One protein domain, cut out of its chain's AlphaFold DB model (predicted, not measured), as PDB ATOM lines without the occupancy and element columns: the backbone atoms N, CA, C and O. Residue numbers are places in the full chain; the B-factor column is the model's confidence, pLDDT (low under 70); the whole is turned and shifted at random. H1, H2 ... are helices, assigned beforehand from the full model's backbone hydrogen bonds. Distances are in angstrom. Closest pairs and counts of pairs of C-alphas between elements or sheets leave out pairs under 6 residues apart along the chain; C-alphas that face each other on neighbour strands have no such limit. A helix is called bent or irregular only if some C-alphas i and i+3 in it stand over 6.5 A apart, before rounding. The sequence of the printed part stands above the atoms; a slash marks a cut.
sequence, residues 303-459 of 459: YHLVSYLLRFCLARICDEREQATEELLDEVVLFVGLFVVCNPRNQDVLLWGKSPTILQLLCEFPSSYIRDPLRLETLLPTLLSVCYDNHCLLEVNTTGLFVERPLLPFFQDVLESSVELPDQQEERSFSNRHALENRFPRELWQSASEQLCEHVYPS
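Overview. This is residues 303 to 459 of the 459 residues of the protein "S phase cyclin a-associated protein in the endoplasmic reticulum" of Tetraselmis sp. GSL018 (UniProt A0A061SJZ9). H6 runs through the middle of a compact body of helices, with H2 side by side with it, H1 beyond H2, and H8 with H10 on the other side of H6. H3, H4 and H7 gather round residues 383 to 387 of H6, and one loop sticks out with residues 419 to 425, of which 423 to 425 belong to H9. The printed part has 157 residues, with ten named helices, H1 to H10 in that order, and no named strand. The class is all helix. The whole is compact, with a radius of gyration of the C-alphas of 15.5 A and spans of 42 by 39 by 27 A.

Along the chain. H1, residues 303 to 314, begins at C-alpha 303 at (203.071, 131.663, 235.193) and is 16.5 A long. H2, residues 323 to 340, is the longest helix, 26.3 A from first to last C-alpha. H3 is residues 344 to 351, H4 residues 358 to 363 and H5 residues 367 to 371. H6, residues 373 to 387, is 20.8 A long and begins at C-alpha 373 at (176.226, 133.688, 230.220). It is neither bent nor irregular, but only just: C-alphas 378 and 381 are 6.2 A apart. H7 is residues 391 to 398. H8, residues 407 to 417, is 15.5 A long, and H9 is residues 423 to 429. H10, residues 442 to 456, is 21.6 A long and ends at C-alpha 456 at (185.499, 154.264, 228.884). H10 is irregular: C-alphas 443 and 446 are 7.4 A apart.

Arrangement. H6 is the hub, touching H2, H5, H7 and H8. H2 and H6 touch at a shallow tilt of 27 degrees and run the same way, their closest C-alphas being those of Gly 337 and Thr 382, 4.0 A apart. H1 and H2 form a helical hairpin, at a steep tilt of 35.4 degrees, only just past shallow; their closest C-alphas, of Cys 313 and Thr 325, are 5.8 A apart. With residues 306 to 311 alone H1 touches H4, closest at the C-alphas of Ser 307 and Ile 358, 5.7 A apart. H3 touches H4 only at the corner, closest at the C-alphas of Leu 350 and Ile 358, 4.9 A apart. H4 touches H7, with the C-alphas of Cys 363 and Asn 397 closest at 6.3 A. H6 and H7 form a helical hairpin at a shallow tilt of 29 degrees, with the C-alphas of Cys 387 and Leu 394 closest at 4.7 A. H5 and H6 touch only at the corner, and only just, with 3 pairs of C-alphas within 8 A. H6 and H8 also only just touch, with 3 such pairs; the closest C-alphas, of Leu 380 and Leu 407, are 6.5 A apart. H8 touches H10 at a steep tilt of 38 degrees, opposite ways, closest at the C-alphas of Leu 408 and Leu 452, 6.0 A apart. H9 touches no helix. Every O i to N i+4 pair is within hydrogen-bond range in H2, H4, H5, H7 and H8; the figures are 7 of 8 in H1, 9 of 11 in H6 and in H10, 1 of 4 in H3 and 1 of 3 in H9, with O i to N i+3 pairs 4 of 5 in H3 and 2 of 4 in H9.

Size, cuts and confidence. The C-alphas of Lys 354 and Gln 424 are the two farthest apart, at 48.4 A. The printed part has no cut and ends at Ser 459, the chain's last residue. The link from H9 to H10, residues 430 to 441, is long. The mean pLDDT of the printed part is 83.4; residues 318 to 321, 397 to 404, 418 to 431 and 459 are under 70, and H9 has a mean of 45.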
ATOM      1  N   TYR A 303     202.976 131.020 236.498       95.38
ATOM      2  CA  TYR A 303     203.071 131.663 235.193       95.38
ATOM      3  C   TYR A 303     203.069 130.634 234.058       95.38
ATOM      4  O   TYR A 303     202.261 130.741 233.131       95.38
ATOM      5  N   HIS A 304     203.945 129.629 234.125       92.44
ATOM      6  CA  HIS A 304     204.050 128.608 233.085       92.44
ATOM      7  C   HIS A 304     202.801 127.731 233.005       92.44
ATOM      8  O   HIS A 304     202.336 127.440 231.902       92.44
ATOM      9  N   LEU A 305     202.241 127.356 234.153       94.62
ATOM     10  CA  LEU A 305     201.066 126.508 234.257       94.62
ATOM     11  C   LEU A 305     199.826 127.183 233.659       94.62
ATOM     12  O   LEU A 305     199.202 126.623 232.760       94.62
ATOM     13  N   VAL A 306     199.512 128.407 234.094       96.44
ATOM     14  CA  VAL A 306     198.378 129.191 233.572       96.44
ATOM     15  C   VAL A 306     198.569 129.479 232.086       96.44
ATOM     16  O   VAL A 306     197.665 129.249 231.286       96.44
ATOM     17  N   SER A 307     199.766 129.923 231.692       93.44
ATOM     18  CA  SER A 307     200.098 130.203 230.294       93.44
ATOM     19  C   SER A 307     199.905 128.986 229.388       93.44
ATOM     20  O   SER A 307     199.440 129.120 228.257       93.44
ATOM     21  N   TYR A 308     200.313 127.800 229.844       91.56
ATOM     22  CA  TYR A 308     200.148 126.571 229.079       91.56
ATOM     23  C   TYR A 308     198.677 126.161 229.016       91.56
ATOM     24  O   TYR A 308     198.165 125.922 227.926       91.56
ATOM     25  N   LEU A 309     197.993 126.105 230.161       93.38
ATOM     26  CA  LEU A 309     196.622 125.610 230.245       93.38
ATOM     27  C   LEU A 309     195.625 126.497 229.507       93.38
ATOM     28  O   LEU A 309     194.763 125.962 228.822       93.38
ATOM     29  N   LEU A 310     195.780 127.825 229.554       93.31
ATOM     30  CA  LEU A 310     194.958 128.719 228.736       93.31
ATOM     31  C   LEU A 310     195.127 128.405 227.247       93.31
ATOM     32  O   LEU A 310     194.136 128.190 226.560       93.31
ATOM     33  N   ARG A 311     196.364 128.289 226.743       90.25
ATOM     34  CA  ARG A 311     196.596 127.937 225.328       90.25
ATOM     35  C   ARG A 311     196.046 126.557 224.981       90.25
ATOM     36  O   ARG A 311     195.425 126.398 223.936       90.25
ATOM     37  N   PHE A 312     196.267 125.581 225.857       88.06
ATOM     38  CA  PHE A 312     195.802 124.210 225.682       88.06
ATOM     39  C   PHE A 312     194.272 124.139 225.594       88.06
ATOM     40  O   PHE A 312     193.743 123.555 224.652       88.06
ATOM     41  N   CYS A 313     193.564 124.762 226.536       90.75
ATOM     42  CA  CYS A 313     192.107 124.774 226.558       90.75
ATOM     43  C   CYS A 313     191.525 125.600 225.405       90.75
ATOM     44  O   CYS A 313     190.636 125.118 224.709       90.75
ATOM     45  N   LEU A 314     192.048 126.804 225.140       88.75
ATOM     46  CA  LEU A 314     191.554 127.674 224.063       88.75
ATOM     47  C   LEU A 314     191.716 127.039 222.676       88.75
ATOM     48  O   LEU A 314     190.847 127.205 221.826       88.75
ATOM     49  N   ALA A 315     192.774 126.256 222.453       86.62
ATOM     50  CA  ALA A 315     192.966 125.524 221.200       86.62
ATOM     51  C   ALA A 315     191.938 124.398 220.973       86.62
ATOM     52  O   ALA A 315     191.815 123.904 219.856       86.62
ATOM     53  N   ARG A 316     191.225 123.972 222.022       84.75
ATOM     54  CA  ARG A 316     190.365 122.774 222.035       84.75
ATOM     55  C   ARG A 316     188.903 123.076 222.354       84.75
ATOM     56  O   ARG A 316     188.054 122.207 222.222       84.75
ATOM     57  N   ILE A 317     188.591 124.309 222.735       77.25
ATOM     58  CA  ILE A 317     187.253 124.703 223.183       77.25
ATOM     59  C   ILE A 317     186.183 124.681 222.083       77.25
ATOM     60  O   ILE A 317     184.993 124.705 222.362       77.25
ATOM     61  N   CYS A 318     186.597 124.641 220.817       67.94
ATOM     62  CA  CYS A 318     185.678 124.515 219.687       67.94
ATOM     63  C   CYS A 318     185.264 123.058 219.411       67.94
ATOM     64  O   CYS A 318     184.392 122.835 218.572       67.94
ATOM     65  N   ASP A 319     185.871 122.072 220.082       69.69
ATOM     66  CA  ASP A 319     185.464 120.673 219.984       69.69
ATOM     67  C   ASP A 319     184.353 120.385 221.005       69.69
ATOM     68  O   ASP A 319     184.615 120.125 222.178       69.69
ATOM     69  N   GLU A 320     183.098 120.341 220.535       55.94
ATOM     70  CA  GLU A 320     181.870 120.078 221.323       55.94
ATOM     71  C   GLU A 320     181.889 118.764 222.143       55.94
ATOM     72  O   GLU A 320     180.943 118.442 222.858       55.94
ATOM     73  N   ARG A 321     182.944 117.953 222.020       59.84
ATOM     74  CA  ARG A 321     183.094 116.651 222.681       59.84
ATOM     75  C   ARG A 321     183.906 116.706 223.975       59.84
ATOM     76  O   ARG A 321     184.030 115.670 224.626       59.84
ATOM     77  N   GLU A 322     184.451 117.862 224.361       74.81
ATOM     78  CA  GLU A 322     185.394 117.969 225.484       74.81
ATOM     79  C   GLU A 322     184.918 118.869 226.634       74.81
ATOM     80  O   GLU A 322     185.621 119.786 227.049       74.81
ATOM     81  N   GLN A 323     183.770 118.536 227.238       83.50
ATOM     82  CA  GLN A 323     183.245 119.205 228.444       83.50
ATOM     83  C   GLN A 323     184.299 119.377 229.559       83.50
ATOM     84  O   GLN A 323     184.368 120.414 230.212       83.50
ATOM     85  N   ALA A 324     185.167 118.381 229.760       86.75
ATOM     86  CA  ALA A 324     186.228 118.446 230.767       86.75
ATOM     87  C   ALA A 324     187.271 119.545 230.481       86.75
ATOM     88  O   ALA A 324     187.849 120.106 231.412       86.75
ATOM     89  N   THR A 325     187.517 119.861 229.207       89.75
ATOM     90  CA  THR A 325     188.430 120.937 228.793       89.75
ATOM     91  C   THR A 325     187.825 122.306 229.094       89.75
ATOM     92  O   THR A 325     188.536 123.210 229.534       89.75
ATOM     93  N   GLU A 326     186.515 122.446 228.900       89.62
ATOM     94  CA  GLU A 326     185.764 123.649 229.249       89.62
ATOM     95  C   GLU A 326     185.720 123.879 230.762       89.62
ATOM     96  O   GLU A 326     186.035 124.975 231.215       89.62
ATOM     97  N   GLU A 327     185.416 122.840 231.548       91.94
ATOM     98  CA  GLU A 327     185.447 122.916 233.016       91.94
ATOM     99  C   GLU A 327     186.834 123.314 233.534       91.94
ATOM    100  O   GLU A 327     186.957 124.127 234.451       91.94
ATOM    101  N   LEU A 328     187.894 122.758 232.937       94.75
ATOM    102  CA  LEU A 328     189.263 123.129 233.280       94.75
ATOM    103  C   LEU A 328     189.551 124.590 232.930       94.75
ATOM    104  O   LEU A 328     190.200 125.275 233.718       94.75
ATOM    105  N   LEU A 329     189.072 125.081 231.785       94.81
ATOM    106  CA  LEU A 329     189.246 126.484 231.417       94.81
ATOM    107  C   LEU A 329     188.565 127.414 232.420       94.81
ATOM    108  O   LEU A 329     189.188 128.374 232.864       94.81
ATOM    109  N   ASP A 330     187.323 127.116 232.800       94.06
ATOM    110  CA  ASP A 330     186.570 127.925 233.758       94.06
ATOM    111  C   ASP A 330     187.286 127.980 235.120       94.06
ATOM    112  O   ASP A 330     187.405 129.050 235.721       94.06
ATOM    113  N   GLU A 331     187.858 126.862 235.578       96.12
ATOM    114  CA  GLU A 331     188.667 126.818 236.804       96.12
ATOM    115  C   GLU A 331     189.998 127.574 236.680       96.12
ATOM    116  O   GLU A 331     190.410 128.251 237.622       96.12
ATOM    117  N   VAL A 332     190.670 127.518 235.525       97.62
ATOM    118  CA  VAL A 332     191.895 128.300 235.276       97.62
ATOM    119  C   VAL A 332     191.583 129.798 235.267       97.62
ATOM    120  O   VAL A 332     192.313 130.578 235.880       97.62
ATOM    121  N   VAL A 333     190.488 130.216 234.627       97.00
ATOM    122  CA  VAL A 333     190.036 131.617 234.609       97.00
ATOM    123  C   VAL A 333     189.671 132.081 236.022       97.00
ATOM    124  O   VAL A 333     190.113 133.149 236.452       97.00
ATOM    125  N   LEU A 334     188.935 131.260 236.778       97.06
ATOM    126  CA  LEU A 334     188.615 131.526 238.179       97.06
ATOM    127  C   LEU A 334     189.882 131.718 239.021       97.06
ATOM    128  O   LEU A 334     189.993 132.718 239.740       97.06
ATOM    129  N   PHE A 335     190.845 130.801 238.895       98.25
ATOM    130  CA  PHE A 335     192.131 130.870 239.581       98.25
ATOM    131  C   PHE A 335     192.867 132.173 239.270       98.25
ATOM    132  O   PHE A 335     193.344 132.822 240.197       98.25
ATOM    133  N   VAL A 336     192.934 132.588 237.997       98.31
ATOM    134  CA  VAL A 336     193.620 133.832 237.613       98.31
ATOM    135  C   VAL A 336     193.015 135.035 238.329       98.31
ATOM    136  O   VAL A 336     193.764 135.829 238.892       98.31
ATOM    137  N   GLY A 337     191.685 135.145 238.384       97.56
ATOM    138  CA  GLY A 337     191.020 136.246 239.088       97.56
ATOM    139  C   GLY A 337     191.368 136.269 240.578       97.56
ATOM    140  O   GLY A 337     191.791 137.298 241.102       97.56
ATOM    141  N   LEU A 338     191.279 135.114 241.243       97.25
ATOM    142  CA  LEU A 338     191.611 134.975 242.665       97.25
ATOM    143  C   LEU A 338     193.104 135.186 242.955       97.25
ATOM    144  O   LEU A 338     193.464 135.660 244.028       97.25
ATOM    145  N   PHE A 339     193.987 134.846 242.018       97.75
ATOM    146  CA  PHE A 339     195.430 135.029 242.155       97.75
ATOM    147  C   PHE A 339     195.831 136.509 242.139       97.75
ATOM    148  O   PHE A 339     196.790 136.879 242.820       97.75
ATOM    149  N   VAL A 340     195.104 137.350 241.396       97.25
ATOM    150  CA  VAL A 340     195.490 138.750 241.151       97.25
ATOM    151  C   VAL A 340     194.613 139.791 241.840       97.25
ATOM    152  O   VAL A 340     195.033 140.945 241.928       97.25
ATOM    153  N   VAL A 341     193.426 139.419 242.336       96.31
ATOM    154  CA  VAL A 341     192.499 140.361 242.984       96.31
ATOM    155  C   VAL A 341     193.202 141.169 244.074       96.31
ATOM    156  O   VAL A 341     193.814 140.609 244.986       96.31
ATOM    157  N   CYS A 342     193.142 142.496 243.926       94.75
ATOM    158  CA  CYS A 342     193.777 143.488 244.797       94.75
ATOM    159  C   CYS A 342     195.263 143.203 245.102       94.75
ATOM    160  O   CYS A 342     195.746 143.498 246.197       94.75
ATOM    161  N   ASN A 343     195.997 142.622 244.146       94.38
ATOM    162  CA  ASN A 343     197.402 142.267 244.313       94.38
ATOM    163  C   ASN A 343     198.235 142.655 243.077       94.38
ATOM    164  O   ASN A 343     198.471 141.819 242.199       94.38
ATOM    165  N   PRO A 344     198.757 143.899 243.033       93.31
ATOM    166  CA  PRO A 344     199.496 144.420 241.880       93.31
ATOM    167  C   PRO A 344     200.712 143.580 241.473       93.31
ATOM    168  O   PRO A 344     200.998 143.402 240.295       93.31
ATOM    169  N   ARG A 345     201.409 142.975 242.442       92.44
ATOM    170  CA  ARG A 345     202.580 142.133 242.142       92.44
ATOM    171  C   ARG A 345     202.205 140.850 241.407       92.44
ATOM    172  O   ARG A 345     202.981 140.376 240.587       92.44
ATOM    173  N   ASN A 346     201.051 140.275 241.731       95.94
ATOM    174  CA  ASN A 346     200.551 139.091 241.041       95.94
ATOM    175  C   ASN A 346     199.921 139.474 239.693       95.94
ATOM    176  O   ASN A 346     200.051 138.725 238.729       95.94
ATOM    177  N   GLN A 347     199.301 140.653 239.598       95.94
ATOM    178  CA  GLN A 347     198.833 141.237 238.339       95.94
ATOM    179  C   GLN A 347     199.975 141.393 237.311       95.94
ATOM    180  O   GLN A 347     199.798 141.024 236.151       95.94
ATOM    181  N   ASP A 348     201.168 141.836 237.730       93.69
ATOM    182  CA  ASP A 348     202.339 141.985 236.844       93.69
ATOM    183  C   ASP A 348     202.736 140.676 236.134       93.69
ATOM    184  O   ASP A 348     203.232 140.695 235.004       93.69
ATOM    185  N   VAL A 349     202.485 139.524 236.766       95.88
ATOM    186  CA  VAL A 349     202.763 138.188 236.208       95.88
ATOM    187  C   VAL A 349     201.994 137.951 234.911       95.88
ATOM    188  O   VAL A 349     202.463 137.237 234.023       95.88
ATOM    189  N   LEU A 350     200.825 138.576 234.756       95.44
ATOM    190  CA  LEU A 350     199.978 138.403 233.579       95.44
ATOM    191  C   LEU A 350     200.595 138.993 232.306       95.44
ATOM    192  O   LEU A 350     200.200 138.604 231.205       95.44
ATOM    193  N   LEU A 351     201.581 139.883 232.458       92.38
ATOM    194  CA  LEU A 351     202.340 140.512 231.376       92.38
ATOM    195  C   LEU A 351     203.652 139.784 231.058       92.38
ATOM    196  O   LEU A 351     204.385 140.201 230.161       92.38
ATOM    197  N   TRP A 352     203.989 138.716 231.783       94.12
ATOM    198  CA  TRP A 352     205.274 138.047 231.616       94.12
ATOM    199  C   TRP A 352     205.403 137.285 230.290       94.12
ATOM    200  O   TRP A 352     204.464 136.692 229.751       94.12
ATOM    201  N   GLY A 353     206.649 137.231 229.814       91.12
ATOM    202  CA  GLY A 353     207.079 136.473 228.643       91.12
ATOM    203  C   GLY A 353     206.717 137.113 227.306       91.12
ATOM    204  O   GLY A 353     206.607 138.327 227.179       91.12
ATOM    205  N   LYS A 354     206.647 136.282 226.265       85.56
ATOM    206  CA  LYS A 354     206.384 136.731 224.891       85.56
ATOM    207  C   LYS A 354     204.887 136.705 224.599       85.56
ATOM    208  O   LYS A 354     204.173 135.861 225.132       85.56
ATOM    209  N   SER A 355     204.457 137.581 223.691       83.88
ATOM    210  CA  SER A 355     203.096 137.568 223.149       83.88
ATOM    211  C   SER A 355     202.759 136.209 222.489       83.88
ATOM    212  O   SER A 355     203.629 135.658 221.801       83.88
ATOM    213  N   PRO A 356     201.537 135.667 222.679       89.12
ATOM    214  CA  PRO A 356     200.480 136.217 223.530       89.12
ATOM    215  C   PRO A 356     200.774 135.970 225.020       89.12
ATOM    216  O   PRO A 356     201.064 134.842 225.424       89.12
ATOM    217  N   THR A 357     200.713 137.032 225.826       92.81
ATOM    218  CA  THR A 357     200.797 136.999 227.300       92.81
ATOM    219  C   THR A 357     199.520 136.405 227.909       92.81
ATOM    220  O   THR A 357     198.536 136.215 227.199       92.81
ATOM    221  N   ILE A 358     199.501 136.116 229.218       94.75
ATOM    222  CA  ILE A 358     198.282 135.617 229.888       94.75
ATOM    223  C   ILE A 358     197.138 136.621 229.725       94.75
ATOM    224  O   ILE A 358     196.025 136.220 229.398       94.75
ATOM    225  N   LEU A 359     197.418 137.918 229.885       91.81
ATOM    226  CA  LEU A 359     196.421 138.963 229.666       91.81
ATOM    227  C   LEU A 359     195.856 138.926 228.242       91.81
ATOM    228  O   LEU A 359     194.645 138.928 228.067       91.81
ATOM    229  N   GLN A 360     196.723 138.841 227.231       89.25
ATOM    230  CA  GLN A 360     196.285 138.767 225.834       89.25
ATOM    231  C   GLN A 360     195.440 137.515 225.575       89.25
ATOM    232  O   GLN A 360     194.397 137.615 224.944       89.25
ATOM    233  N   LEU A 361     195.820 136.365 226.145       91.25
ATOM    234  CA  LEU A 361     195.017 135.143 226.055       91.25
ATOM    235  C   LEU A 361     193.626 135.318 226.675       91.25
ATOM    236  O   LEU A 361     192.671 134.831 226.088       91.25
ATOM    237  N   LEU A 362     193.494 136.020 227.809       90.75
ATOM    238  CA  LEU A 362     192.195 136.340 228.430       90.75
ATOM    239  C   LEU A 362     191.312 137.238 227.555       90.75
ATOM    240  O   LEU A 362     190.089 137.125 227.599       90.75
ATOM    241  N   CYS A 363     191.921 138.104 226.747       84.88
ATOM    242  CA  CYS A 363     191.208 138.994 225.833       84.88
ATOM    243  C   CYS A 363     190.853 138.337 224.485       84.88
ATOM    244  O   CYS A 363     190.030 138.882 223.756       84.88
ATOM    245  N   GLU A 364     191.459 137.194 224.148       83.62
ATOM    246  CA  GLU A 364     191.335 136.499 222.853       83.62
ATOM    247  C   GLU A 364     190.427 135.252 222.924       83.62
ATOM    248  O   GLU A 364     190.552 134.321 222.123       83.62
ATOM    249  N   PHE A 365     189.505 135.202 223.889       86.94
ATOM    250  CA  PHE A 365     188.591 134.068 224.037       86.94
ATOM    251  C   PHE A 365     187.671 133.932 222.805       86.94
ATOM    252  O   PHE A 365     187.180 134.935 222.285       86.94
ATOM    253  N   PRO A 366     187.391 132.708 222.319       85.00
ATOM    254  CA  PRO A 366     186.486 132.507 221.193       85.00
ATOM    255  C   PRO A 366     185.070 133.015 221.467       85.00
ATOM    256  O   PRO A 366     184.545 132.888 222.574       85.00
ATOM    257  N   SER A 367     184.398 133.493 220.417       81.38
ATOM    258  CA  SER A 367     183.022 134.003 220.525       81.38
ATOM    259  C   SER A 367     182.016 132.973 221.062       81.38
ATOM    260  O   SER A 367     181.013 133.364 221.653       81.38
ATOM    261  N   SER A 368     182.267 131.666 220.904       83.25
ATOM    262  CA  SER A 368     181.454 130.601 221.509       83.25
ATOM    263  C   SER A 368     181.476 130.651 223.038       83.25
ATOM    264  O   SER A 368     180.425 130.520 223.658       83.25
ATOM    265  N   TYR A 369     182.638 130.923 223.638       85.19
ATOM    266  CA  TYR A 369     182.789 131.079 225.085       85.19
ATOM    267  C   TYR A 369     182.106 132.354 225.582       85.19
ATOM    268  O   TYR A 369     181.351 132.331 226.547       85.19
ATOM    269  N   ILE A 370     182.329 133.472 224.885       84.19
ATOM    270  CA  ILE A 370     181.817 134.803 225.258       84.19
ATOM    271  C   ILE A 370     180.284 134.876 225.145       84.19
ATOM    272  O   ILE A 370     179.634 135.711 225.774       84.19
ATOM    273  N   ARG A 371     179.663 134.014 224.334       84.19
ATOM    274  CA  ARG A 371     178.200 133.969 224.191       84.19
ATOM    275  C   ARG A 371     177.494 133.274 225.349       84.19
ATOM    276  O   ARG A 371     176.313 133.557 225.546       84.19
ATOM    277  N   ASP A 372     178.180 132.412 226.091       86.56
ATOM    278  CA  ASP A 372     177.607 131.673 227.212       86.56
ATOM    279  C   ASP A 372     177.558 132.553 228.482       86.56
ATOM    280  O   ASP A 372     178.608 132.958 228.994       86.56
ATOM    281  N   PRO A 373     176.362 132.867 229.019       85.44
ATOM    282  CA  PRO A 373     176.226 133.688 230.220       85.44
ATOM    283  C   PRO A 373     176.965 133.126 231.440       85.44
ATOM    284  O   PRO A 373     177.579 133.896 232.175       85.44
ATOM    285  N   LEU A 374     176.977 131.800 231.627       86.31
ATOM    286  CA  LEU A 374     177.626 131.163 232.784       86.31
ATOM    287  C   LEU A 374     179.149 131.349 232.750       86.31
ATOM    288  O   LEU A 374     179.820 131.488 233.774       86.31
ATOM    289  N   ARG A 375     179.709 131.409 231.543       88.56
ATOM    290  CA  ARG A 375     181.139 131.635 231.328       88.56
ATOM    291  C   ARG A 375     181.515 133.091 231.500       88.56
ATOM    292  O   ARG A 375     182.580 133.390 232.034       88.56
ATOM    293  N   LEU A 376     180.626 134.006 231.126       87.94
ATOM    294  CA  LEU A 376     180.799 135.426 231.414       87.94
ATOM    295  C   LEU A 376     180.760 135.725 232.913       87.94
ATOM    296  O   LEU A 376     181.569 136.530 233.371       87.94
ATOM    297  N   GLU A 377     179.919 135.033 233.686       87.44
ATOM    298  CA  GLU A 377     179.956 135.101 235.157       87.44
ATOM    299  C   GLU A 377     181.320 134.673 235.722       87.44
ATOM    300  O   GLU A 377     181.739 135.134 236.780       87.44
ATOM    301  N   THR A 378     182.078 133.854 234.989       90.75
ATOM    302  CA  THR A 378     183.445 133.483 235.366       90.75
ATOM    303  C   THR A 378     184.485 134.477 234.843       90.75
ATOM    304  O   THR A 378     185.372 134.897 235.590       90.75
ATOM    305  N   LEU A 379     184.387 134.888 233.583       91.69
ATOM    306  CA  LEU A 379     185.384 135.714 232.906       91.69
ATOM    307  C   LEU A 379     185.340 137.183 233.337       91.69
ATOM    308  O   LEU A 379     186.387 137.759 233.625       91.69
ATOM    309  N   LEU A 380     184.164 137.801 233.435       89.81
ATOM    310  CA  LEU A 380     184.065 139.242 233.687       89.81
ATOM    311  C   LEU A 380     184.573 139.636 235.091       89.81
ATOM    312  O   LEU A 380     185.380 140.566 235.172       89.81
ATOM    313  N   PRO A 381     184.262 138.907 236.187       92.12
ATOM    314  CA  PRO A 381     184.884 139.179 237.487       92.12
ATOM    315  C   PRO A 381     186.402 138.931 237.510       92.12
ATOM    316  O   PRO A 381     187.129 139.597 238.252       92.12
ATOM    317  N   THR A 382     186.908 138.002 236.685       94.81
ATOM    318  CA  THR A 382     188.360 137.815 236.500       94.81
ATOM    319  C   THR A 382     188.977 139.075 235.925       94.81
ATOM    320  O   THR A 382     189.929 139.600 236.487       94.81
ATOM    321  N   LEU A 383     188.416 139.588 234.831       92.31
ATOM    322  CA  LEU A 383     188.937 140.770 234.151       92.31
ATOM    323  C   LEU A 383     188.859 142.022 235.020       92.31
ATOM    324  O   LEU A 383     189.782 142.833 234.990       92.31
ATOM    325  N   LEU A 384     187.809 142.149 235.835       91.88
ATOM    326  CA  LEU A 384     187.731 143.188 236.856       91.88
ATOM    327  C   LEU A 384     188.921 143.097 237.821       91.88
ATOM    328  O   LEU A 384     189.635 144.075 238.011       91.88
ATOM    329  N   SER A 385     189.179 141.907 238.370       94.50
ATOM    330  CA  SER A 385     190.293 141.663 239.299       94.50
ATOM    331  C   SER A 385     191.661 141.937 238.662       94.50
ATOM    332  O   SER A 385     192.575 142.428 239.324       94.50
ATOM    333  N   VAL A 386     191.797 141.627 237.371       93.12
ATOM    334  CA  VAL A 386     192.999 141.875 236.565       93.12
ATOM    335  C   VAL A 386     193.252 143.373 236.375       93.12
ATOM    336  O   VAL A 386     194.400 143.794 236.430       93.12
ATOM    337  N   CYS A 387     192.208 144.176 236.147       89.31
ATOM    338  CA  CYS A 387     192.356 145.587 235.765       89.31
ATOM    339  C   CYS A 387     192.232 146.572 236.930       89.31
ATOM    340  O   CYS A 387     192.649 147.727 236.807       89.31
ATOM    341  N   TYR A 388     191.614 146.158 238.036       92.00
ATOM    342  CA  TYR A 388     191.400 147.030 239.183       92.00
ATOM    343  C   TYR A 388     192.736 147.543 239.731       92.00
ATOM    344  O   TYR A 388     193.648 146.749 239.973       92.00
ATOM    345  N   ASP A 389     192.830 148.864 239.902       90.19
ATOM    346  CA  ASP A 389     194.025 149.575 240.373       90.19
ATOM    347  C   ASP A 389     195.296 149.311 239.526       90.19
ATOM    348  O   ASP A 389     196.425 149.358 240.018       90.19
ATOM    349  N   ASN A 390     195.132 149.007 238.228       86.75
ATOM    350  CA  ASN A 390     196.243 148.792 237.299       86.75
ATOM    351  C   ASN A 390     195.941 149.319 235.886       86.75
ATOM    352  O   ASN A 390     195.401 148.617 235.027       86.75
ATOM    353  N   HIS A 391     196.331 150.571 235.634       81.69
ATOM    354  CA  HIS A 391     196.062 151.263 234.369       81.69
ATOM    355  C   HIS A 391     196.658 150.560 233.140       81.69
ATOM    356  O   HIS A 391     196.000 150.491 232.107       81.69
ATOM    357  N   CYS A 392     197.863 149.984 233.239       80.56
ATOM    358  CA  CYS A 392     198.486 149.295 232.104       80.56
ATOM    359  C   CYS A 392     197.690 148.052 231.680       80.56
ATOM    360  O   CYS A 392     197.503 147.808 230.487       80.56
ATOM    361  N   LEU A 393     197.211 147.262 232.647       79.88
ATOM    362  CA  LEU A 393     196.376 146.091 232.363       79.88
ATOM    363  C   LEU A 393     195.003 146.497 231.830       79.88
ATOM    364  O   LEU A 393     194.498 145.862 230.903       79.88
ATOM    365  N   LEU A 394     194.432 147.573 232.377       80.81
ATOM    366  CA  LEU A 394     193.168 148.135 231.918       80.81
ATOM    367  C   LEU A 394     193.243 148.559 230.444       80.81
ATOM    368  O   LEU A 394     192.395 148.151 229.651       80.81
ATOM    369  N   GLU A 395     194.287 149.297 230.058       79.38
ATOM    370  CA  GLU A 395     194.515 149.720 228.672       79.38
ATOM    371  C   GLU A 395     194.565 148.525 227.711       79.38
ATOM    372  O   GLU A 395     193.807 148.481 226.740       79.38
ATOM    373  N   VAL A 396     195.395 147.519 228.003       73.69
ATOM    374  CA  VAL A 396     195.539 146.341 227.131       73.69
ATOM    375  C   VAL A 396     194.232 145.544 227.039       73.69
ATOM    376  O   VAL A 396     193.880 145.067 225.957       73.69
ATOM    377  N   ASN A 397     193.480 145.437 228.138       67.62
ATOM    378  CA  ASN A 397     192.210 144.716 228.150       67.62
ATOM    379  C   ASN A 397     191.130 145.408 227.293       67.62
ATOM    380  O   ASN A 397     190.325 144.737 226.642       67.62
ATOM    381  N   THR A 398     191.136 146.745 227.213       64.62
ATOM    382  CA  THR A 398     190.128 147.492 226.437       64.62
ATOM    383  C   THR A 398     190.182 147.306 224.922       64.62
ATOM    384  O   THR A 398     189.189 147.549 224.241       64.62
ATOM    385  N   THR A 399     191.294 146.807 224.381       61.09
ATOM    386  CA  THR A 399     191.480 146.643 222.929       61.09
ATOM    387  C   THR A 399     190.832 145.396 222.310       61.09
ATOM    388  O   THR A 399     190.730 145.337 221.087       61.09
ATOM    389  N   GLY A 400     190.408 144.404 223.103       61.53
ATOM    390  CA  GLY A 400     189.852 143.140 222.593       61.53
ATOM    391  C   GLY A 400     188.412 142.892 223.034       61.53
ATOM    392  O   GLY A 400     187.455 143.203 222.327       61.53
ATOM    393  N   LEU A 401     188.261 142.335 224.235       61.72
ATOM    394  CA  LEU A 401     187.009 141.765 224.735       61.72
ATOM    395  C   LEU A 401     185.951 142.807 225.146       61.72
ATOM    396  O   LEU A 401     184.752 142.556 225.020       61.72
ATOM    397  N   PHE A 402     186.384 144.001 225.565       62.22
ATOM    398  CA  PHE A 402     185.492 145.122 225.895       62.22
ATOM    399  C   PHE A 402     184.592 145.552 224.728       62.22
ATOM    400  O   PHE A 402     183.532 146.127 224.968       62.22
ATOM    401  N   VAL A 403     185.003 145.290 223.483       61.91
ATOM    402  CA  VAL A 403     184.225 145.659 222.293       61.91
ATOM    403  C   VAL A 403     182.999 144.757 222.131       61.91
ATOM    404  O   VAL A 403     181.930 145.247 221.777       61.91
ATOM    405  N   GLU A 404     183.125 143.452 222.399       63.09
ATOM    406  CA  GLU A 404     182.012 142.503 222.241       63.09
ATOM    407  C   GLU A 404     181.071 142.477 223.455       63.09
ATOM    408  O   GLU A 404     179.852 142.395 223.292       63.09
ATOM    409  N   ARG A 405     181.621 142.548 224.673       71.06
ATOM    410  CA  ARG A 405     180.884 142.558 225.951       71.06
ATOM    411  C   ARG A 405     181.582 143.535 226.907       71.06
ATOM    412  O   ARG A 405     182.550 143.144 227.562       71.06
ATOM    413  N   PRO A 406     181.134 144.797 227.005       72.81
ATOM    414  CA  PRO A 406     181.841 145.776 227.820       72.81
ATOM    415  C   PRO A 406     181.715 145.434 229.316       72.81
ATOM    416  O   PRO A 406     180.636 145.067 229.784       72.81
ATOM    417  N   LEU A 407     182.815 145.553 230.077       80.81
ATOM    418  CA  LEU A 407     182.822 145.253 231.520       80.81
ATOM    419  C   LEU A 407     181.941 146.210 232.323       80.81
ATOM    420  O   LEU A 407     181.321 145.790 233.293       80.81
ATOM    421  N   LEU A 408     181.892 147.483 231.925       84.19
ATOM    422  CA  LEU A 408     181.194 148.520 232.677       84.19
ATOM    423  C   LEU A 408     179.670 148.277 232.769       84.19
ATOM    424  O   LEU A 408     179.180 148.232 233.893       84.19
ATOM    425  N   PRO A 409     178.926 148.038 231.668       86.50
ATOM    426  CA  PRO A 409     177.511 147.671 231.728       86.50
ATOM    427  C   PRO A 409     177.254 146.399 232.537       86.50
ATOM    428  O   PRO A 409     176.376 146.403 233.384       86.50
ATOM    429  N   PHE A 410     178.058 145.343 232.355       85.50
ATOM    430  CA  PHE A 410     177.922 144.127 233.171       85.50
ATOM    431  C   PHE A 410     178.049 144.437 234.664       85.50
ATOM    432  O   PHE A 410     177.271 143.961 235.483       85.50
ATOM    433  N   PHE A 411     179.049 145.235 235.023       85.06
ATOM    434  CA  PHE A 411     179.299 145.576 236.409       85.06
ATOM    435  C   PHE A 411     178.190 146.467 236.988       85.06
ATOM    436  O   PHE A 411     177.781 146.264 238.127       85.06
ATOM    437  N   GLN A 412     177.659 147.400 236.194       86.75
ATOM    438  CA  GLN A 412     176.492 148.212 236.548       86.75
ATOM    439  C   GLN A 412     175.238 147.349 236.752       86.75
ATOM    440  O   GLN A 412     174.593 147.491 237.787       86.75
ATOM    441  N   ASP A 413     174.961 146.386 235.868       87.12
ATOM    442  CA  ASP A 413     173.836 145.446 236.012       87.12
ATOM    443  C   ASP A 413     173.935 144.641 237.328       87.12
ATOM    444  O   ASP A 413     172.947 144.429 238.042       87.12
ATOM    445  N   VAL A 414     175.146 144.202 237.695       83.88
ATOM    446  CA  VAL A 414     175.384 143.487 238.963       83.88
ATOM    447  C   VAL A 414     175.217 144.414 240.173       83.88
ATOM    448  O   VAL A 414     174.641 144.012 241.187       83.88
ATOM    449  N   LEU A 415     175.680 145.664 240.082       83.94
ATOM    450  CA  LEU A 415     175.484 146.665 241.133       83.94
ATOM    451  C   LEU A 415     174.002 146.953 241.373       83.94
ATOM    452  O   LEU A 415     173.581 147.012 242.527       83.94
ATOM    453  N   GLU A 416     173.224 147.100 240.303       83.75
ATOM    454  CA  GLU A 416     171.787 147.378 240.358       83.75
ATOM    455  C   GLU A 416     171.008 146.195 240.948       83.75
ATOM    456  O   GLU A 416     170.225 146.375 241.882       83.75
ATOM    457  N   SER A 417     171.289 144.969 240.498       80.19
ATOM    458  CA  SER A 417     170.636 143.754 241.017       80.19
ATOM    459  C   SER A 417     170.968 143.449 242.483       80.19
ATOM    460  O   SER A 417     170.151 142.874 243.204       80.19
ATOM    461  N   SER A 418     172.128 143.891 242.973       68.94
ATOM    462  CA  SER A 418     172.547 143.706 244.370       68.94
ATOM    463  C   SER A 418     171.812 144.605 245.375       68.94
ATOM    464  O   SER A 418     171.969 144.415 246.583       68.94
ATOM    465  N   VAL A 419     171.040 145.598 244.914       63.06
ATOM    466  CA  VAL A 419     170.230 146.488 245.770       63.06
ATOM    467  C   VAL A 419     168.876 145.852 246.131       63.06
ATOM    468  O   VAL A 419     168.238 146.277 247.093       63.06
ATOM    469  N   GLU A 420     168.441 144.813 245.408       53.47
ATOM    470  CA  GLU A 420     167.057 144.312 245.451       53.47
ATOM    471  C   GLU A 420     166.839 143.010 246.252       53.47
ATOM    472  O   GLU A 420     165.693 142.580 246.411       53.47
ATOM    473  N   LEU A 421     167.885 142.359 246.777       51.84
ATOM    474  CA  LEU A 421     167.751 141.027 247.389       51.84
ATOM    475  C   LEU A 421     167.320 141.075 248.874       51.84
ATOM    476  O   LEU A 421     167.991 141.709 249.687       51.84
ATOM    477  N   PRO A 422     166.242 140.365 249.274       48.91
ATOM    478  CA  PRO A 422     165.893 140.155 250.679       48.91
ATOM    479  C   PRO A 422     166.945 139.296 251.404       48.91
ATOM    480  O   PRO A 422     167.417 138.311 250.834       48.91
ATOM    481  N   ASP A 423     167.200 139.581 252.690       50.00
ATOM    482  CA  ASP A 423     168.198 138.930 253.577       50.00
ATOM    483  C   ASP A 423     168.255 137.381 253.513       50.00
ATOM    484  O   ASP A 423     169.264 136.771 253.848       50.00
ATOM    485  N   GLN A 424     167.181 136.705 253.086       44.41
ATOM    486  CA  GLN A 424     167.088 135.237 253.027       44.41
ATOM    487  C   GLN A 424     167.556 134.612 251.694       44.41
ATOM    488  O   GLN A 424     167.757 133.398 251.630       44.41
ATOM    489  N   GLN A 425     167.704 135.395 250.616       45.31
ATOM    490  CA  GLN A 425     168.259 134.923 249.333       45.31
ATOM    491  C   GLN A 425     169.780 135.082 249.255       45.31
ATOM    492  O   GLN A 425     170.422 134.296 248.553       45.31
ATOM    493  N   GLU A 426     170.350 136.020 250.019       48.59
ATOM    494  CA  GLU A 426     171.798 136.210 250.148       48.59
ATOM    495  C   GLU A 426     172.491 134.894 250.568       48.59
ATOM    496  O   GLU A 426     173.396 134.425 249.881       48.59
ATOM    497  N   GLU A 427     171.980 134.194 251.590       43.62
ATOM    498  CA  GLU A 427     172.586 132.947 252.097       43.62
ATOM    499  C   GLU A 427     172.626 131.785 251.084       43.62
ATOM    500  O   GLU A 427     173.519 130.937 251.150       43.62
ATOM    501  N   ARG A 428     171.690 131.737 250.121       38.31
ATOM    502  CA  ARG A 428     171.663 130.705 249.064       38.31
ATOM    503  C   ARG A 428     172.572 131.048 247.876       38.31
ATOM    504  O   ARG A 428     173.026 130.122 247.204       38.31
ATOM    505  N   SER A 429     172.864 132.333 247.645       46.47
ATOM    506  CA  SER A 429     173.770 132.827 246.589       46.47
ATOM    507  C   SER A 429     175.239 132.493 246.873       46.47
ATOM    508  O   SER A 429     175.989 132.104 245.975       46.47
ATOM    509  N   PHE A 430     175.646 132.531 248.146       50.38
ATOM    510  CA  PHE A 430     177.058 132.432 248.542       50.38
ATOM    511  C   PHE A 430     177.736 131.086 248.245       50.38
ATOM    512  O   PHE A 430     178.960 130.996 248.291       50.38
ATOM    513  N   SER A 431     176.979 130.047 247.880       59.31
ATOM    514  CA  SER A 431     177.562 128.771 247.438       59.31
ATOM    515  C   SER A 431     178.146 128.828 246.018       59.31
ATOM    516  O   SER A 431     178.909 127.936 245.645       59.31
ATOM    517  N   ASN A 432     177.825 129.855 245.219       81.19
ATOM    518  CA  ASN A 432     178.371 130.002 243.872       81.19
ATOM    519  C   ASN A 432     179.789 130.596 243.910       81.19
ATOM    520  O   ASN A 432     179.981 131.798 244.098       81.19
ATOM    521  N   ARG A 433     180.805 129.764 243.663       88.00
ATOM    522  CA  ARG A 433     182.213 130.196 243.614       88.00
ATOM    523  C   ARG A 433     182.533 131.183 242.483       88.00
ATOM    524  O   ARG A 433     183.562 131.849 242.549       88.00
ATOM    525  N   HIS A 434     181.689 131.259 241.453       89.00
ATOM    526  CA  HIS A 434     181.880 132.140 240.300       89.00
ATOM    527  C   HIS A 434     181.283 133.536 240.523       89.00
ATOM    528  O   HIS A 434     181.676 134.466 239.820       89.00
ATOM    529  N   ALA A 435     180.416 133.697 241.533       87.75
ATOM    530  CA  ALA A 435     179.762 134.961 241.856       87.75
ATOM    531  C   ALA A 435     180.771 136.081 242.154       87.75
ATOM    532  O   ALA A 435     181.792 135.865 242.815       87.75
ATOM    533  N   LEU A 436     180.452 137.296 241.699       90.19
ATOM    534  CA  LEU A 436     181.298 138.475 241.880       90.19
ATOM    535  C   LEU A 436     181.582 138.748 243.364       90.19
ATOM    536  O   LEU A 436     182.735 138.999 243.713       90.19
ATOM    537  N   GLU A 437     180.573 138.643 244.240       88.50
ATOM    538  CA  GLU A 437     180.727 138.903 245.681       88.50
ATOM    539  C   GLU A 437     181.773 138.015 246.352       88.50
ATOM    540  O   GLU A 437     182.425 138.447 247.294       88.50
ATOM    541  N   ASN A 438     181.980 136.798 245.852       88.88
ATOM    542  CA  ASN A 438     182.938 135.849 246.405       88.88
ATOM    543  C   ASN A 438     184.357 136.071 245.860       88.88
ATOM    544  O   ASN A 438     185.309 135.471 246.355       88.88
ATOM    545  N   ARG A 439     184.515 136.915 244.835       91.94
ATOM    546  CA  ARG A 439     185.747 137.029 244.041       91.94
ATOM    547  C   ARG A 439     186.343 138.425 244.024       91.94
ATOM    548  O   ARG A 439     187.531 138.547 243.751       91.94
ATOM    549  N   PHE A 440     185.542 139.450 244.303       93.19
ATOM    550  CA  PHE A 440     185.980 140.837 244.355       93.19
ATOM    551  C   PHE A 440     185.304 141.566 245.531       93.19
ATOM    552  O   PHE A 440     184.076 141.494 245.645       93.19
ATOM    553  N   PRO A 441     186.055 142.271 246.404       92.50
ATOM    554  CA  PRO A 441     185.500 142.831 247.635       92.50
ATOM    555  C   PRO A 441     184.361 143.817 247.387       92.50
ATOM    556  O   PRO A 441     184.544 144.799 246.663       92.50
ATOM    557  N   ARG A 442     183.207 143.597 248.031       89.06
ATOM    558  CA  ARG A 442     182.007 144.444 247.860       89.06
ATOM    559  C   ARG A 442     182.278 145.905 248.204       89.06
ATOM    560  O   ARG A 442     181.747 146.807 247.561       89.06
ATOM    561  N   GLU A 443     183.151 146.142 249.178       91.56
ATOM    562  CA  GLU A 443     183.549 147.482 249.608       91.56
ATOM    563  C   GLU A 443     184.282 148.277 248.512       91.56
ATOM    564  O   GLU A 443     184.284 149.505 248.549       91.56
ATOM    565  N   LEU A 444     184.877 147.600 247.523       93.62
ATOM    566  CA  LEU A 444     185.618 148.226 246.424       93.62
ATOM    567  C   LEU A 444     184.784 148.394 245.154       93.62
ATOM    568  O   LEU A 444     185.280 148.923 244.160       93.62
ATOM    569  N   TRP A 445     183.521 147.962 245.158       92.88
ATOM    570  CA  TRP A 445     182.722 147.952 243.940       92.88
ATOM    571  C   TRP A 445     182.499 149.354 243.368       92.88
ATOM    572  O   TRP A 445     182.702 149.564 242.179       92.88
ATOM    573  N   GLN A 446     182.152 150.338 244.199       90.81
ATOM    574  CA  GLN A 446     181.942 151.713 243.721       90.81
ATOM    575  C   GLN A 446     183.210 152.292 243.084       90.81
ATOM    576  O   GLN A 446     183.162 152.762 241.951       90.81
ATOM    577  N   SER A 447     184.353 152.145 243.758       92.94
ATOM    578  CA  SER A 447     185.660 152.574 243.243       92.94
ATOM    579  C   SER A 447     186.011 151.892 241.915       92.94
ATOM    580  O   SER A 447     186.501 152.544 240.996       92.94
ATOM    581  N   ALA A 448     185.731 150.594 241.782       92.06
ATOM    582  CA  ALA A 448     185.984 149.870 240.542       92.06
ATOM    583  C   ALA A 448     185.074 150.342 239.392       92.06
ATOM    584  O   ALA A 448     185.531 150.455 238.256       92.06
ATOM    585  N   SER A 449     183.807 150.660 239.687       90.06
ATOM    586  CA  SER A 449     182.866 151.244 238.719       90.06
ATOM    587  C   SER A 449     183.350 152.606 238.218       90.06
ATOM    588  O   SER A 449     183.376 152.845 237.014       90.06
ATOM    589  N   GLU A 450     183.788 153.477 239.130       90.12
ATOM    590  CA  GLU A 450     184.326 154.803 238.808       90.12
ATOM    591  C   GLU A 450     185.558 154.702 237.900       90.12
ATOM    592  O   GLU A 450     185.583 155.328 236.841       90.12
ATOM    593  N   GLN A 451     186.518 153.833 238.234       88.88
ATOM    594  CA  GLN A 451     187.715 153.600 237.416       88.88
ATOM    595  C   GLN A 451     187.364 153.122 235.994       88.88
ATOM    596  O   GLN A 451     187.965 153.562 235.011       88.88
ATOM    597  N   LEU A 452     186.388 152.216 235.863       87.25
ATOM    598  CA  LEU A 452     185.923 151.747 234.556       87.25
ATOM    599  C   LEU A 452     185.207 152.858 233.772       87.25
ATOM    600  O   LEU A 452     185.432 152.986 232.569       87.25
ATOM    601  N   CYS A 453     184.374 153.667 234.433       86.50
ATOM    602  CA  CYS A 453     183.697 154.817 233.830       86.50
ATOM    603  C   CYS A 453     184.690 155.837 233.268       86.50
ATOM    604  O   CYS A 453     184.548 156.238 232.114       86.50
ATOM    605  N   GLU A 454     185.694 156.229 234.056       86.25
ATOM    606  CA  GLU A 454     186.714 157.204 233.651       86.25
ATOM    607  C   GLU A 454     187.493 156.745 232.414       86.25
ATOM    608  O   GLU A 454     187.797 157.546 231.530       86.25
ATOM    609  N   HIS A 455     187.784 155.447 232.324       83.00
ATOM    610  CA  HIS A 455     188.532 154.886 231.202       83.00
ATOM    611  C   HIS A 455     187.694 154.750 229.923       83.00
ATOM    612  O   HIS A 455     188.201 154.961 228.824       83.00
ATOM    613  N   VAL A 456     186.406 154.402 230.042       78.75
ATOM    614  CA  VAL A 456     185.499 154.264 228.884       78.75
ATOM    615  C   VAL A 456     185.033 155.628 228.362       78.75
ATOM    616  O   VAL A 456     184.870 155.798 227.153       78.75
ATOM    617  N   TYR A 457     184.839 156.603 229.253       80.50
ATOM    618  CA  TYR A 457     184.356 157.947 228.935       80.50
ATOM    619  C   TYR A 457     185.344 159.022 229.427       80.50
ATOM    620  O   TYR A 457     185.037 159.748 230.375       80.50
ATOM    621  N   PRO A 458     186.527 159.148 228.794       73.94
ATOM    622  CA  PRO A 458     187.499 160.170 229.166       73.94
ATOM    623  C   PRO A 458     186.921 161.574 228.923       73.94
ATOM    624  O   PRO A 458     186.275 161.817 227.901       73.94
ATOM    625  N   SER A 459     187.128 162.474 229.891       60.72
ATOM    626  CA  SER A 459     186.609 163.856 229.889       60.72
ATOM    627  C   SER A 459     187.227 164.759 228.826       60.72
ATOM    628  O   SER A 459     188.438 164.605 228.541       60.72
TER     629      SER A 459